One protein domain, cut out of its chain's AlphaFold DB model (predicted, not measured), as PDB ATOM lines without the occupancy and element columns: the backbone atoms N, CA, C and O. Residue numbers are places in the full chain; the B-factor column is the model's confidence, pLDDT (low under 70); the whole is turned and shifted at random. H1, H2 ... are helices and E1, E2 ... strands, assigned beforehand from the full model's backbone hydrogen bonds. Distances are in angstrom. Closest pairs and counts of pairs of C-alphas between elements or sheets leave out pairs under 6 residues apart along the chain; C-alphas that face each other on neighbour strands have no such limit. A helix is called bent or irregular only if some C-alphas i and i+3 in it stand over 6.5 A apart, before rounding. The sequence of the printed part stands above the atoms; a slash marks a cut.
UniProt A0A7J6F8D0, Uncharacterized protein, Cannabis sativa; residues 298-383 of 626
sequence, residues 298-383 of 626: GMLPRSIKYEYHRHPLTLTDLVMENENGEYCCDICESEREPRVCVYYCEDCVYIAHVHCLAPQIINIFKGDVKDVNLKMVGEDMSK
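AT A GLANCE: This is residues 298 to 383 of the 626 residues of an uncharacterized protein of Cannabis sativa (UniProt A0A7J6F8D0). With little regular structure, a small antiparallel meander, E2 E3 E4, each strand beside the one before, forms the middle; H1 leads away from E4, and the antiparallel pair E1 E5 lies near H1 and E2. At the opposite end loops residues 317 to 341. The 86 printed residues run E1 E2 E3 E4 H1 E5 H2, mixed, 34 in named elements; compact, radius of gyration of the C-alphas 12.8 A, spans 42 by 32 by 21 A.

IN THESE COORDINATES: E1, residues 299 to 301, begins at C-alpha (173.279, 169.886, 161.500). E2 is 313 to 316, E3 342 to 345, E4 350 to 353 (10.4 A). H1, 355 to 366, 16.4 A, is irregular: C-alphas 356 and 359 are 7.8 A apart. E5 is 374 to 376; H2, 380 to 383, ends at (185.483, 162.761, 172.928).

HOW THE PARTS SIT: Within hydrogen-bond range are N 314 and O 344 in hairpin E2 and E3, 2.8 A; N 343 and O 352 in hairpin E3 and E4, 2.9 A; N 300 and O 375 between E1 and E5, 3.0 A. H1, with 6 of 8 O i to N i+4 pairs within range, only grazes the larger sheet with residues 355 to 357; H2 is too short for such a pair. The closest C-alphas of E1 and H1 are Pro 301 and Ile 361, 7.1 A. H2 is apart from H1.

THE WHOLE: C-alphas 323 and 368 are farthest apart, 42.4 A. The printed part has no cut; links E1 to E2 and E2 to E3 are long. Residues 317 to 327, 338 to 339 and 377 to 383 have pLDDT under 70.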
ATOM      1  N   GLY A 298     169.039 169.463 163.958       82.31
ATOM      2  CA  GLY A 298     169.728 169.216 162.699       82.31
ATOM      3  C   GLY A 298     171.234 169.452 162.781       82.31
ATOM      4  O   GLY A 298     171.820 169.549 163.858       82.31
ATOM      5  N   MET A 299     171.869 169.517 161.611       84.94
ATOM      6  CA  MET A 299     173.279 169.886 161.500       84.94
ATOM      7  C   MET A 299     173.404 171.403 161.400       84.94
ATOM      8  O   MET A 299     172.678 172.031 160.630       84.94
ATOM      9  N   LEU A 300     174.341 171.979 162.146       89.94
ATOM     10  CA  LEU A 300     174.617 173.415 162.160       89.94
ATOM     11  C   LEU A 300     176.043 173.682 161.647       89.94
ATOM     12  O   LEU A 300     176.899 172.798 161.752       89.94
ATOM     13  N   PRO A 301     176.333 174.870 161.086       92.19
ATOM     14  CA  PRO A 301     177.690 175.226 160.685       92.19
ATOM     15  C   PRO A 301     178.668 175.122 161.857       92.19
ATOM     16  O   PRO A 301     178.446 175.668 162.932       92.19
ATOM     17  N   ARG A 302     179.789 174.426 161.661       92.25
ATOM     18  CA  ARG A 302     180.803 174.249 162.706       92.25
ATOM     19  C   ARG A 302     181.431 175.577 163.119       92.25
ATOM     20  O   ARG A 302     181.836 175.717 164.267       92.25
ATOM     21  N   SER A 303     181.537 176.524 162.190       92.69
ATOM     22  CA  SER A 303     182.075 177.854 162.449       92.69
ATOM     23  C   SER A 303     181.264 178.925 161.731       92.69
ATOM     24  O   SER A 303     180.846 178.722 160.589       92.69
ATOM     25  N   ILE A 304     181.055 180.058 162.400       93.62
ATOM     26  CA  ILE A 304     180.329 181.215 161.876       93.62
ATOM     27  C   ILE A 304     181.116 182.490 162.128       93.62
ATOM     28  O   ILE A 304     181.695 182.698 163.193       93.62
ATOM     29  N   LYS A 305     181.096 183.377 161.133       92.00
ATOM     30  CA  LYS A 305     181.572 184.747 161.274       92.00
ATOM     31  C   LYS A 305     180.403 185.645 161.666       92.00
ATOM     32  O   LYS A 305     179.399 185.687 160.959       92.00
ATOM     33  N   TYR A 306     180.561 186.378 162.759       92.88
ATOM     34  CA  TYR A 306     179.604 187.382 163.206       92.88
ATOM     35  C   TYR A 306     180.189 188.772 162.961       92.88
ATOM     36  O   TYR A 306     181.346 189.013 163.274       92.88
ATOM     37  N   GLU A 307     179.431 189.688 162.365       90.88
ATOM     38  CA  GLU A 307     179.974 190.987 161.936       90.88
ATOM     39  C   GLU A 307     180.453 191.870 163.101       90.88
ATOM     40  O   GLU A 307     181.402 192.635 162.937       90.88
ATOM     41  N   TYR A 308     179.871 191.689 164.291       90.06
ATOM     42  CA  TYR A 308     180.244 192.414 165.508       90.06
ATOM     43  C   TYR A 308     181.297 191.689 166.360       90.06
ATOM     44  O   TYR A 308     181.704 192.210 167.397       90.06
ATOM     45  N   HIS A 309     181.776 190.512 165.934       91.75
ATOM     46  CA  HIS A 309     182.850 189.795 166.619       91.75
ATOM     47  C   HIS A 309     183.990 189.435 165.660       91.75
ATOM     48  O   HIS A 309     183.800 188.852 164.597       91.75
ATOM     49  N   ARG A 310     185.222 189.796 166.033       91.31
ATOM     50  CA  ARG A 310     186.387 189.696 165.141       91.31
ATOM     51  C   ARG A 310     186.764 188.253 164.794       91.31
ATOM     52  O   ARG A 310     187.186 188.001 163.663       91.31
ATOM     53  N   HIS A 311     186.685 187.342 165.759       92.12
ATOM     54  CA  HIS A 311     187.083 185.949 165.578       92.12
ATOM     55  C   HIS A 311     185.888 185.097 165.126       92.12
ATOM     56  O   HIS A 311     184.751 185.392 165.493       92.12
ATOM     57  N   PRO A 312     186.095 184.044 164.321       92.56
ATOM     58  CA  PRO A 312     185.037 183.085 164.037       92.56
ATOM     59  C   PRO A 312     184.594 182.376 165.319       92.56
ATOM     60  O   PRO A 312     185.420 181.923 166.108       92.56
ATOM     61  N   LEU A 313     183.287 182.240 165.498       94.81
ATOM     62  CA  LEU A 313     182.711 181.475 166.592       94.81
ATOM     63  C   LEU A 313     182.594 180.011 166.172       94.81
ATOM     64  O   LEU A 313     182.223 179.725 165.033       94.81
ATOM     65  N   THR A 314     182.892 179.087 167.078       92.31
ATOM     66  CA  THR A 314     182.829 177.638 166.843       92.31
ATOM     67  C   THR A 314     181.652 177.028 167.591       92.31
ATOM     68  O   THR A 314     181.416 177.354 168.752       92.31
ATOM     69  N   LEU A 315     180.913 176.137 166.934       90.88
ATOM     70  CA  LEU A 315     179.789 175.430 167.539       90.88
ATOM     71  C   LEU A 315     180.276 174.413 168.581       90.88
ATOM     72  O   LEU A 315     180.885 173.391 168.236       90.88
ATOM     73  N   THR A 316     179.913 174.645 169.835       78.56
ATOM     74  CA  THR A 316     180.377 173.894 171.002       78.56
ATOM     75  C   THR A 316     179.185 173.354 171.789       78.56
ATOM     76  O   THR A 316     178.232 174.079 172.062       78.56
ATOM     77  N   ASP A 317     179.225 172.064 172.142       69.00
ATOM     78  CA  ASP A 317     178.096 171.378 172.793       69.00
ATOM     79  C   ASP A 317     177.989 171.681 174.297       69.00
ATOM     80  O   ASP A 317     176.894 171.628 174.846       69.00
ATOM     81  N   LEU A 318     179.114 171.989 174.951       63.41
ATOM     82  CA  LEU A 318     179.201 172.317 176.375       63.41
ATOM     83  C   LEU A 318     180.285 173.370 176.605       63.41
ATOM     84  O   LEU A 318     181.421 173.195 176.163       63.41
ATOM     85  N   VAL A 319     179.950 174.421 177.349       60.66
ATOM     86  CA  VAL A 319     180.910 175.416 177.842       60.66
ATOM     87  C   VAL A 319     180.722 175.518 179.352       60.66
ATOM     88  O   VAL A 319     179.646 175.885 179.816       60.66
ATOM     89  N   MET A 320     181.752 175.140 180.111       52.38
ATOM     90  CA  MET A 320     181.766 175.273 181.568       52.38
ATOM     91  C   MET A 320     182.231 176.689 181.915       52.38
ATOM     92  O   MET A 320     183.379 177.033 181.637       52.38
ATOM     93  N   GLU A 321     181.356 177.502 182.500       52.12
ATOM     94  CA  GLU A 321     181.733 178.799 183.066       52.12
ATOM     95  C   GLU A 321     182.110 178.651 184.553       52.12
ATOM     96  O   GLU A 321     181.700 177.702 185.225       52.12
ATOM     97  N   ASN A 322     182.955 179.555 185.056       43.62
ATOM     98  CA  ASN A 322     183.514 179.495 186.413       43.62
ATOM     99  C   ASN A 322     182.471 179.813 187.513       43.62
ATOM    100  O   ASN A 322     181.348 180.217 187.230       43.62
ATOM    101  N   GLU A 323     182.897 179.656 188.777       41.59
ATOM    102  CA  GLU A 323     182.175 179.593 190.073       41.59
ATOM    103  C   GLU A 323     181.070 180.638 190.391       41.59
ATOM    104  O   GLU A 323     180.469 180.562 191.462       41.59
ATOM    105  N   ASN A 324     180.749 181.576 189.492       47.00
ATOM    106  CA  ASN A 324     179.741 182.622 189.706       47.00
ATOM    107  C   ASN A 324     178.342 182.289 189.145       47.00
ATOM    108  O   ASN A 324     177.389 182.973 189.499       47.00
ATOM    109  N   GLY A 325     178.192 181.239 188.327       48.03
ATOM    110  CA  GLY A 325     176.891 180.607 188.050       48.03
ATOM    111  C   GLY A 325     175.915 181.318 187.097       48.03
ATOM    112  O   GLY A 325     174.809 180.811 186.931       48.03
ATOM    113  N   GLU A 326     176.284 182.426 186.451       56.12
ATOM    114  CA  GLU A 326     175.424 183.112 185.469       56.12
ATOM    115  C   GLU A 326     175.837 182.752 184.035       56.12
ATOM    116  O   GLU A 326     176.712 183.391 183.459       56.12
ATOM    117  N   TYR A 327     175.202 181.728 183.454       68.38
ATOM    118  CA  TYR A 327     175.412 181.350 182.055       68.38
ATOM    119  C   TYR A 327     174.728 182.365 181.147       68.38
ATOM    120  O   TYR A 327     173.537 182.237 180.891       68.38
ATOM    121  N   CYS A 328     175.452 183.361 180.643       79.12
ATOM    122  CA  CYS A 328     174.868 184.452 179.852       79.12
ATOM    123  C   CYS A 328     175.354 184.448 178.398       79.12
ATOM    124  O   CYS A 328     176.420 183.929 178.067       79.12
ATOM    125  N   CYS A 329     174.527 184.973 177.495       88.75
ATOM    126  CA  CYS A 329     174.872 185.183 176.088       88.75
ATOM    127  C   CYS A 329     175.410 186.602 175.874       88.75
ATOM    128  O   CYS A 329     174.714 187.563 176.182       88.75
ATOM    129  N   ASP A 330     176.572 186.750 175.240       90.06
ATOM    130  CA  ASP A 330     177.209 188.050 174.977       90.06
ATOM    131  C   ASP A 330     176.512 188.896 173.895       90.06
ATOM    132  O   ASP A 330     176.899 190.037 173.649       90.06
ATOM    133  N   ILE A 331     175.520 188.339 173.188       93.62
ATOM    134  CA  ILE A 331     174.748 189.082 172.176       93.62
ATOM    135  C   ILE A 331     173.485 189.692 172.782       93.62
ATOM    136  O   ILE A 331     173.176 190.850 172.518       93.62
ATOM    137  N   CYS A 332     172.716 188.899 173.529       92.19
ATOM    138  CA  CYS A 332     171.410 189.312 174.051       92.19
ATOM    139  C   CYS A 332     171.397 189.551 175.560       92.19
ATOM    140  O   CYS A 332     170.345 189.896 176.090       92.19
ATOM    141  N   GLU A 333     172.524 189.324 176.239       89.38
ATOM    142  CA  GLU A 333     172.705 189.490 177.687       89.38
ATOM    143  C   GLU A 333     171.691 188.698 178.530       89.38
ATOM    144  O   GLU A 333     171.439 189.015 179.689       89.38
ATOM    145  N   SER A 334     171.090 187.651 177.953       85.50
ATOM    146  CA  SER A 334     170.124 186.798 178.641       85.50
ATOM    147  C   SER A 334     170.759 185.489 179.094       85.50
ATOM    148  O   SER A 334     171.702 184.992 178.467       85.50
ATOM    149  N   GLU A 335     170.177 184.913 180.144       82.31
ATOM    150  CA  GLU A 335     170.533 183.589 180.648       82.31
ATOM    151  C   GLU A 335     170.360 182.522 179.556       82.31
ATOM    152  O   GLU A 335     169.448 182.599 178.722       82.31
ATOM    153  N   ARG A 336     171.268 181.550 179.563       79.69
ATOM    154  CA  ARG A 336     171.364 180.436 178.626       79.69
ATOM    155  C   ARG A 336     171.062 179.136 179.344       79.69
ATOM    156  O   ARG A 336     171.437 178.949 180.497       79.69
ATOM    157  N   GLU A 337     170.515 178.177 178.617       74.62
ATOM    158  CA  GLU A 337     170.436 176.792 179.055       74.62
ATOM    159  C   GLU A 337     171.797 176.095 178.842       74.62
ATOM    160  O   GLU A 337     172.186 175.843 177.697       74.62
ATOM    161  N   PRO A 338     172.539 175.723 179.907       69.62
ATOM    162  CA  PRO A 338     173.911 175.208 179.782       69.62
ATOM    163  C   PRO A 338     174.020 173.894 179.002       69.62
ATOM    164  O   PRO A 338     175.099 173.523 178.541       69.62
ATOM    165  N   ARG A 339     172.907 173.161 178.879       68.00
ATOM    166  CA  ARG A 339     172.825 171.883 178.159       68.00
ATOM    167  C   ARG A 339     172.593 172.054 176.655       68.00
ATOM    168  O   ARG A 339     172.652 171.059 175.932       68.00
ATOM    169  N   VAL A 340     172.286 173.264 176.184       75.56
ATOM    170  CA  VAL A 340     172.090 173.573 174.762       75.56
ATOM    171  C   VAL A 340     173.393 174.117 174.179       75.56
ATOM    172  O   VAL A 340     174.092 174.911 174.801       75.56
ATOM    173  N   CYS A 341     173.734 173.668 172.972       81.56
ATOM    174  CA  CYS A 341     174.948 174.089 172.281       81.56
ATOM    175  C   CYS A 341     174.960 175.601 172.028       81.56
ATOM    176  O   CYS A 341     173.922 176.245 171.855       81.56
ATOM    177  N   VAL A 342     176.167 176.150 171.958       87.88
ATOM    178  CA  VAL A 342     176.428 177.575 171.755       87.88
ATOM    179  C   VAL A 342     177.499 177.782 170.697       87.88
ATOM    180  O   VAL A 342     178.268 176.878 170.370       87.88
ATOM    181  N   TYR A 343     177.573 179.000 170.178       92.31
ATOM    182  CA  TYR A 343     178.709 179.458 169.396       92.31
ATOM    183  C   TYR A 343     179.702 180.144 170.324       92.31
ATOM    184  O   TYR A 343     179.369 181.131 170.971       92.31
ATOM    185  N   TYR A 344     180.913 179.601 170.390       90.12
ATOM    186  CA  TYR A 344     181.945 180.000 171.335       90.12
ATOM    187  C   TYR A 344     183.238 180.403 170.625       90.12
ATOM    188  O   TYR A 344     183.698 179.718 169.709       90.12
ATOM    189  N   CYS A 345     183.840 181.503 171.063       89.88
ATOM    190  CA  CYS A 345     185.190 181.914 170.704       89.88
ATOM    191  C   CYS A 345     186.101 181.726 171.915       89.88
ATOM    192  O   CYS A 345     185.958 182.437 172.908       89.88
ATOM    193  N   GLU A 346     187.060 180.810 171.807       84.69
ATOM    194  CA  GLU A 346     188.028 180.530 172.871       84.69
ATOM    195  C   GLU A 346     188.977 181.710 173.124       84.69
ATOM    196  O   GLU A 346     189.279 182.018 174.273       84.69
ATOM    197  N   ASP A 347     189.374 182.432 172.069       87.44
ATOM    198  CA  ASP A 347     190.316 183.556 172.166       87.44
ATOM    199  C   ASP A 347     189.755 184.749 172.957       87.44
ATOM    200  O   ASP A 347     190.503 185.495 173.590       87.44
ATOM    201  N   CYS A 348     188.440 184.967 172.882       87.56
ATOM    202  CA  CYS A 348     187.769 186.096 173.529       87.56
ATOM    203  C   CYS A 348     186.857 185.693 174.681       87.56
ATOM    204  O   CYS A 348     186.320 186.581 175.333       87.56
ATOM    205  N   VAL A 349     186.665 184.392 174.898       84.38
ATOM    206  CA  VAL A 349     185.627 183.856 175.784       84.38
ATOM    207  C   VAL A 349     184.250 184.435 175.420       84.38
ATOM    208  O   VAL A 349     183.488 184.842 176.282       84.38
ATOM    209  N   TYR A 350     183.961 184.525 174.115       87.81
ATOM    210  CA  TYR A 350     182.709 185.098 173.604       87.81
ATOM    211  C   TYR A 350     181.715 183.976 173.310       87.81
ATOM    212  O   TYR A 350     182.014 183.095 172.500       87.81
ATOM    213  N   ILE A 351     180.551 183.995 173.948       88.88
ATOM    214  CA  ILE A 351     179.524 182.960 173.924       88.88
ATOM    215  C   ILE A 351     178.213 183.548 173.415       88.88
ATOM    216  O   ILE A 351     177.640 184.474 173.977       88.88
ATOM    217  N   ALA A 352     177.685 182.944 172.361       92.62
ATOM    218  CA  ALA A 352     176.425 183.333 171.760       92.62
ATOM    219  C   ALA A 352     175.462 182.149 171.692       92.62
ATOM    220  O   ALA A 352     175.838 181.038 171.301       92.62
ATOM    221  N   HIS A 353     174.185 182.399 171.984       91.81
ATOM    222  CA  HIS A 353     173.131 181.458 171.630       91.81
ATOM    223  C   HIS A 353     173.134 181.178 170.127       91.81
ATOM    224  O   HIS A 353     173.351 182.071 169.304       91.81
ATOM    225  N   VAL A 354     172.737 179.963 169.756       92.00
ATOM    226  CA  VAL A 354     172.487 179.620 168.350       92.00
ATOM    227  C   VAL A 354     171.395 180.507 167.744       92.00
ATOM    228  O   VAL A 354     171.540 180.960 166.612       92.00
ATOM    229  N   HIS A 355     170.325 180.810 168.490       92.50
ATOM    230  CA  HIS A 355     169.221 181.629 167.979       92.50
ATOM    231  C   HIS A 355     169.596 183.111 167.794       92.50
ATOM    232  O   HIS A 355     169.084 183.749 166.881       92.50
ATOM    233  N   CYS A 356     170.542 183.644 168.578       94.06
ATOM    234  CA  CYS A 356     171.080 184.996 168.368       94.06
ATOM    235  C   CYS A 356     171.868 185.121 167.055       94.06
ATOM    236  O   CYS A 356     172.001 186.216 166.521       94.06
ATOM    237  N   LEU A 357     172.364 183.998 166.526       94.50
ATOM    238  CA  LEU A 357     173.072 183.914 165.248       94.50
ATOM    239  C   LEU A 357     172.217 183.279 164.139       94.50
ATOM    240  O   LEU A 357     172.733 182.950 163.067       94.50
ATOM    241  N   ALA A 358     170.910 183.099 164.371       92.25
ATOM    242  CA  ALA A 358     170.002 182.503 163.396       92.25
ATOM    243  C   ALA A 358     170.060 183.195 162.022       92.25
ATOM    244  O   ALA A 358     170.161 182.464 161.039       92.25
ATOM    245  N   PRO A 359     170.099 184.540 161.897       91.62
ATOM    246  CA  PRO A 359     170.189 185.191 160.588       91.62
ATOM    247  C   PRO A 359     171.431 184.774 159.787       91.62
ATOM    248  O   PRO A 359     171.336 184.477 158.596       91.62
ATOM    249  N   GLN A 360     172.597 184.693 160.435       93.25
ATOM    250  CA  GLN A 360     173.846 184.275 159.794       93.25
ATOM    251  C   GLN A 360     173.784 182.800 159.383       93.25
ATOM    252  O   GLN A 360     174.177 182.457 158.269       93.25
ATOM    253  N   ILE A 361     173.242 181.935 160.248       92.38
ATOM    254  CA  ILE A 361     173.064 180.504 159.961       92.38
ATOM    255  C   ILE A 361     172.089 180.292 158.793       92.38
ATOM    256  O   ILE A 361     172.369 179.530 157.869       92.38
ATOM    257  N   ILE A 362     170.944 180.972 158.813       90.56
ATOM    258  CA  ILE A 362     169.895 180.872 157.793       90.56
ATOM    259  C   ILE A 362     170.426 181.321 156.433       90.56
ATOM    260  O   ILE A 362     170.164 180.659 155.431       90.56
ATOM    261  N   ASN A 363     171.208 182.402 156.387       89.56
ATOM    262  CA  ASN A 363     171.831 182.864 155.148       89.56
ATOM    263  C   ASN A 363     172.779 181.821 154.549       89.56
ATOM    264  O   ASN A 363     172.806 181.662 153.331       89.56
ATOM    265  N   ILE A 364     173.501 181.066 155.386       89.62
ATOM    266  CA  ILE A 364     174.310 179.932 154.924       89.62
ATOM    267  C   ILE A 364     173.404 178.866 154.293       89.62
ATOM    268  O   ILE A 364     173.679 178.423 153.184       89.62
ATOM    269  N   PHE A 365     172.297 178.496 154.944       88.56
ATOM    270  CA  PHE A 365     171.371 177.480 154.422       88.56
ATOM    271  C   PHE A 365     170.565 177.907 153.191       88.56
ATOM    272  O   PHE A 365     170.110 177.043 152.445       88.56
ATOM    273  N   LYS A 366     170.388 179.212 152.963       84.31
ATOM    274  CA  LYS A 366     169.805 179.753 151.725       84.31
ATOM    275  C   LYS A 366     170.799 179.768 150.554       84.31
ATOM    276  O   LYS A 366     170.373 179.926 149.413       84.31
ATOM    277  N   GLY A 367     172.099 179.631 150.824       82.31
ATOM    278  CA  GLY A 367     173.165 179.573 149.821       82.31
ATOM    279  C   GLY A 367     173.564 178.147 149.419       82.31
ATOM    280  O   GLY A 367     172.926 177.167 149.799       82.31
ATOM    281  N   ASP A 368     174.646 178.026 148.641       74.75
ATOM    282  CA  ASP A 368     175.274 176.728 148.355       74.75
ATOM    283  C   ASP A 368     176.101 176.272 149.571       74.75
ATOM    284  O   ASP A 368     177.031 176.955 150.002       74.75
ATOM    285  N   VAL A 369     175.745 175.114 150.133       77.81
ATOM    286  CA  VAL A 369     176.289 174.597 151.400       77.81
ATOM    287  C   VAL A 369     177.394 173.553 151.174       77.81
ATOM    288  O   VAL A 369     177.953 173.038 152.137       77.81
ATOM    289  N   LYS A 370     177.759 173.237 149.919       73.31
ATOM    290  CA  LYS A 370     178.725 172.161 149.589       73.31
ATOM    291  C   LYS A 370     180.067 172.265 150.317       73.31
ATOM    292  O   LYS A 370     180.610 171.235 150.707       73.31
ATOM    293  N   ASP A 371     180.569 173.483 150.519       76.88
ATOM    294  CA  ASP A 371     181.872 173.737 151.151       76.88
ATOM    295  C   ASP A 371     181.762 174.111 152.641       76.88
ATOM    296  O   ASP A 371     182.754 174.446 153.293       76.88
ATOM    297  N   VAL A 372     180.555 174.063 153.212       83.31
ATOM    298  CA  VAL A 372     180.325 174.401 154.617       83.31
ATOM    299  C   VAL A 372     180.554 173.164 155.476       83.31
ATOM    300  O   VAL A 372     179.886 172.142 155.335       83.31
ATOM    301  N   ASN A 373     181.474 173.272 156.431       87.38
ATOM    302  CA  ASN A 373     181.685 172.229 157.426       87.38
ATOM    303  C   ASN A 373     180.517 172.222 158.423       87.38
ATOM    304  O   ASN A 373     180.472 173.052 159.332       87.38
ATOM    305  N   LEU A 374     179.563 171.313 158.233       86.69
ATOM    306  CA  LEU A 374     178.424 171.118 159.124       86.69
ATOM    307  C   LEU A 374     178.755 170.092 160.214       86.69
ATOM    308  O   LEU A 374     179.409 169.084 159.958       86.69
ATOM    309  N   LYS A 375     178.256 170.329 161.424       83.19
ATOM    310  CA  LYS A 375     178.448 169.484 162.606       83.19
ATOM    311  C   LYS A 375     177.084 169.056 163.159       83.19
ATOM    312  O   LYS A 375     176.182 169.891 163.263       83.19
ATOM    313  N   MET A 376     176.919 167.781 163.530       73.38
ATOM    314  CA  MET A 376     175.779 167.375 164.355       73.38
ATOM    315  C   MET A 376     176.003 167.777 165.812       73.38
ATOM    316  O   MET A 376     177.080 167.599 166.385       73.38
ATOM    317  N   VAL A 377     174.938 168.273 166.426       65.94
ATOM    318  CA  VAL A 377     174.875 168.503 167.865       65.94
ATOM    319  C   VAL A 377     175.156 167.201 168.629       65.94
ATOM    320  O   VAL A 377     174.608 166.151 168.294       65.94
ATOM    321  N   GLY A 378     176.000 167.277 169.659       53.44
ATOM    322  CA  GLY A 378     176.376 166.143 170.511       53.44
ATOM    323  C   GLY A 378     177.582 165.333 170.022       53.44
ATOM    324  O   GLY A 378     178.015 164.417 170.721       53.44
ATOM    325  N   GLU A 379     178.174 165.662 168.868       56.75
ATOM    326  CA  GLU A 379     179.380 164.981 168.374       56.75
ATOM    327  C   GLU A 379     180.577 165.104 169.333       56.75
ATOM    328  O   GLU A 379     181.334 164.140 169.480       56.75
ATOM    329  N   ASP A 380     180.757 166.237 170.026       46.03
ATOM    330  CA  ASP A 380     181.926 166.428 170.899       46.03
ATOM    331  C   ASP A 380     181.800 165.702 172.250       46.03
ATOM    332  O   ASP A 380     182.819 165.359 172.849       46.03
ATOM    333  N   MET A 381     180.584 165.345 172.685       37.53
ATOM    334  CA  MET A 381     180.356 164.530 173.894       37.53
ATOM    335  C   MET A 381     181.024 163.148 173.805       37.53
ATOM    336  O   MET A 381     181.393 162.569 174.824       37.53
ATOM    337  N   SER A 382     181.228 162.626 172.591       35.34
ATOM    338  CA  SER A 382     181.916 161.347 172.367       35.34
ATOM    339  C   SER A 382     183.418 161.387 172.687       35.34
ATOM    340  O   SER A 382     184.011 160.343 172.951       35.34
ATOM    341  N   LYS A 383     184.038 162.578 172.700       32.88
ATOM    342  CA  LYS A 383     185.483 162.761 172.928       32.88
ATOM    343  C   LYS A 383     185.867 162.825 174.407       32.88
ATOM    344  O   LYS A 383     187.022 162.584 174.736       32.88
TER     345      LYS A 383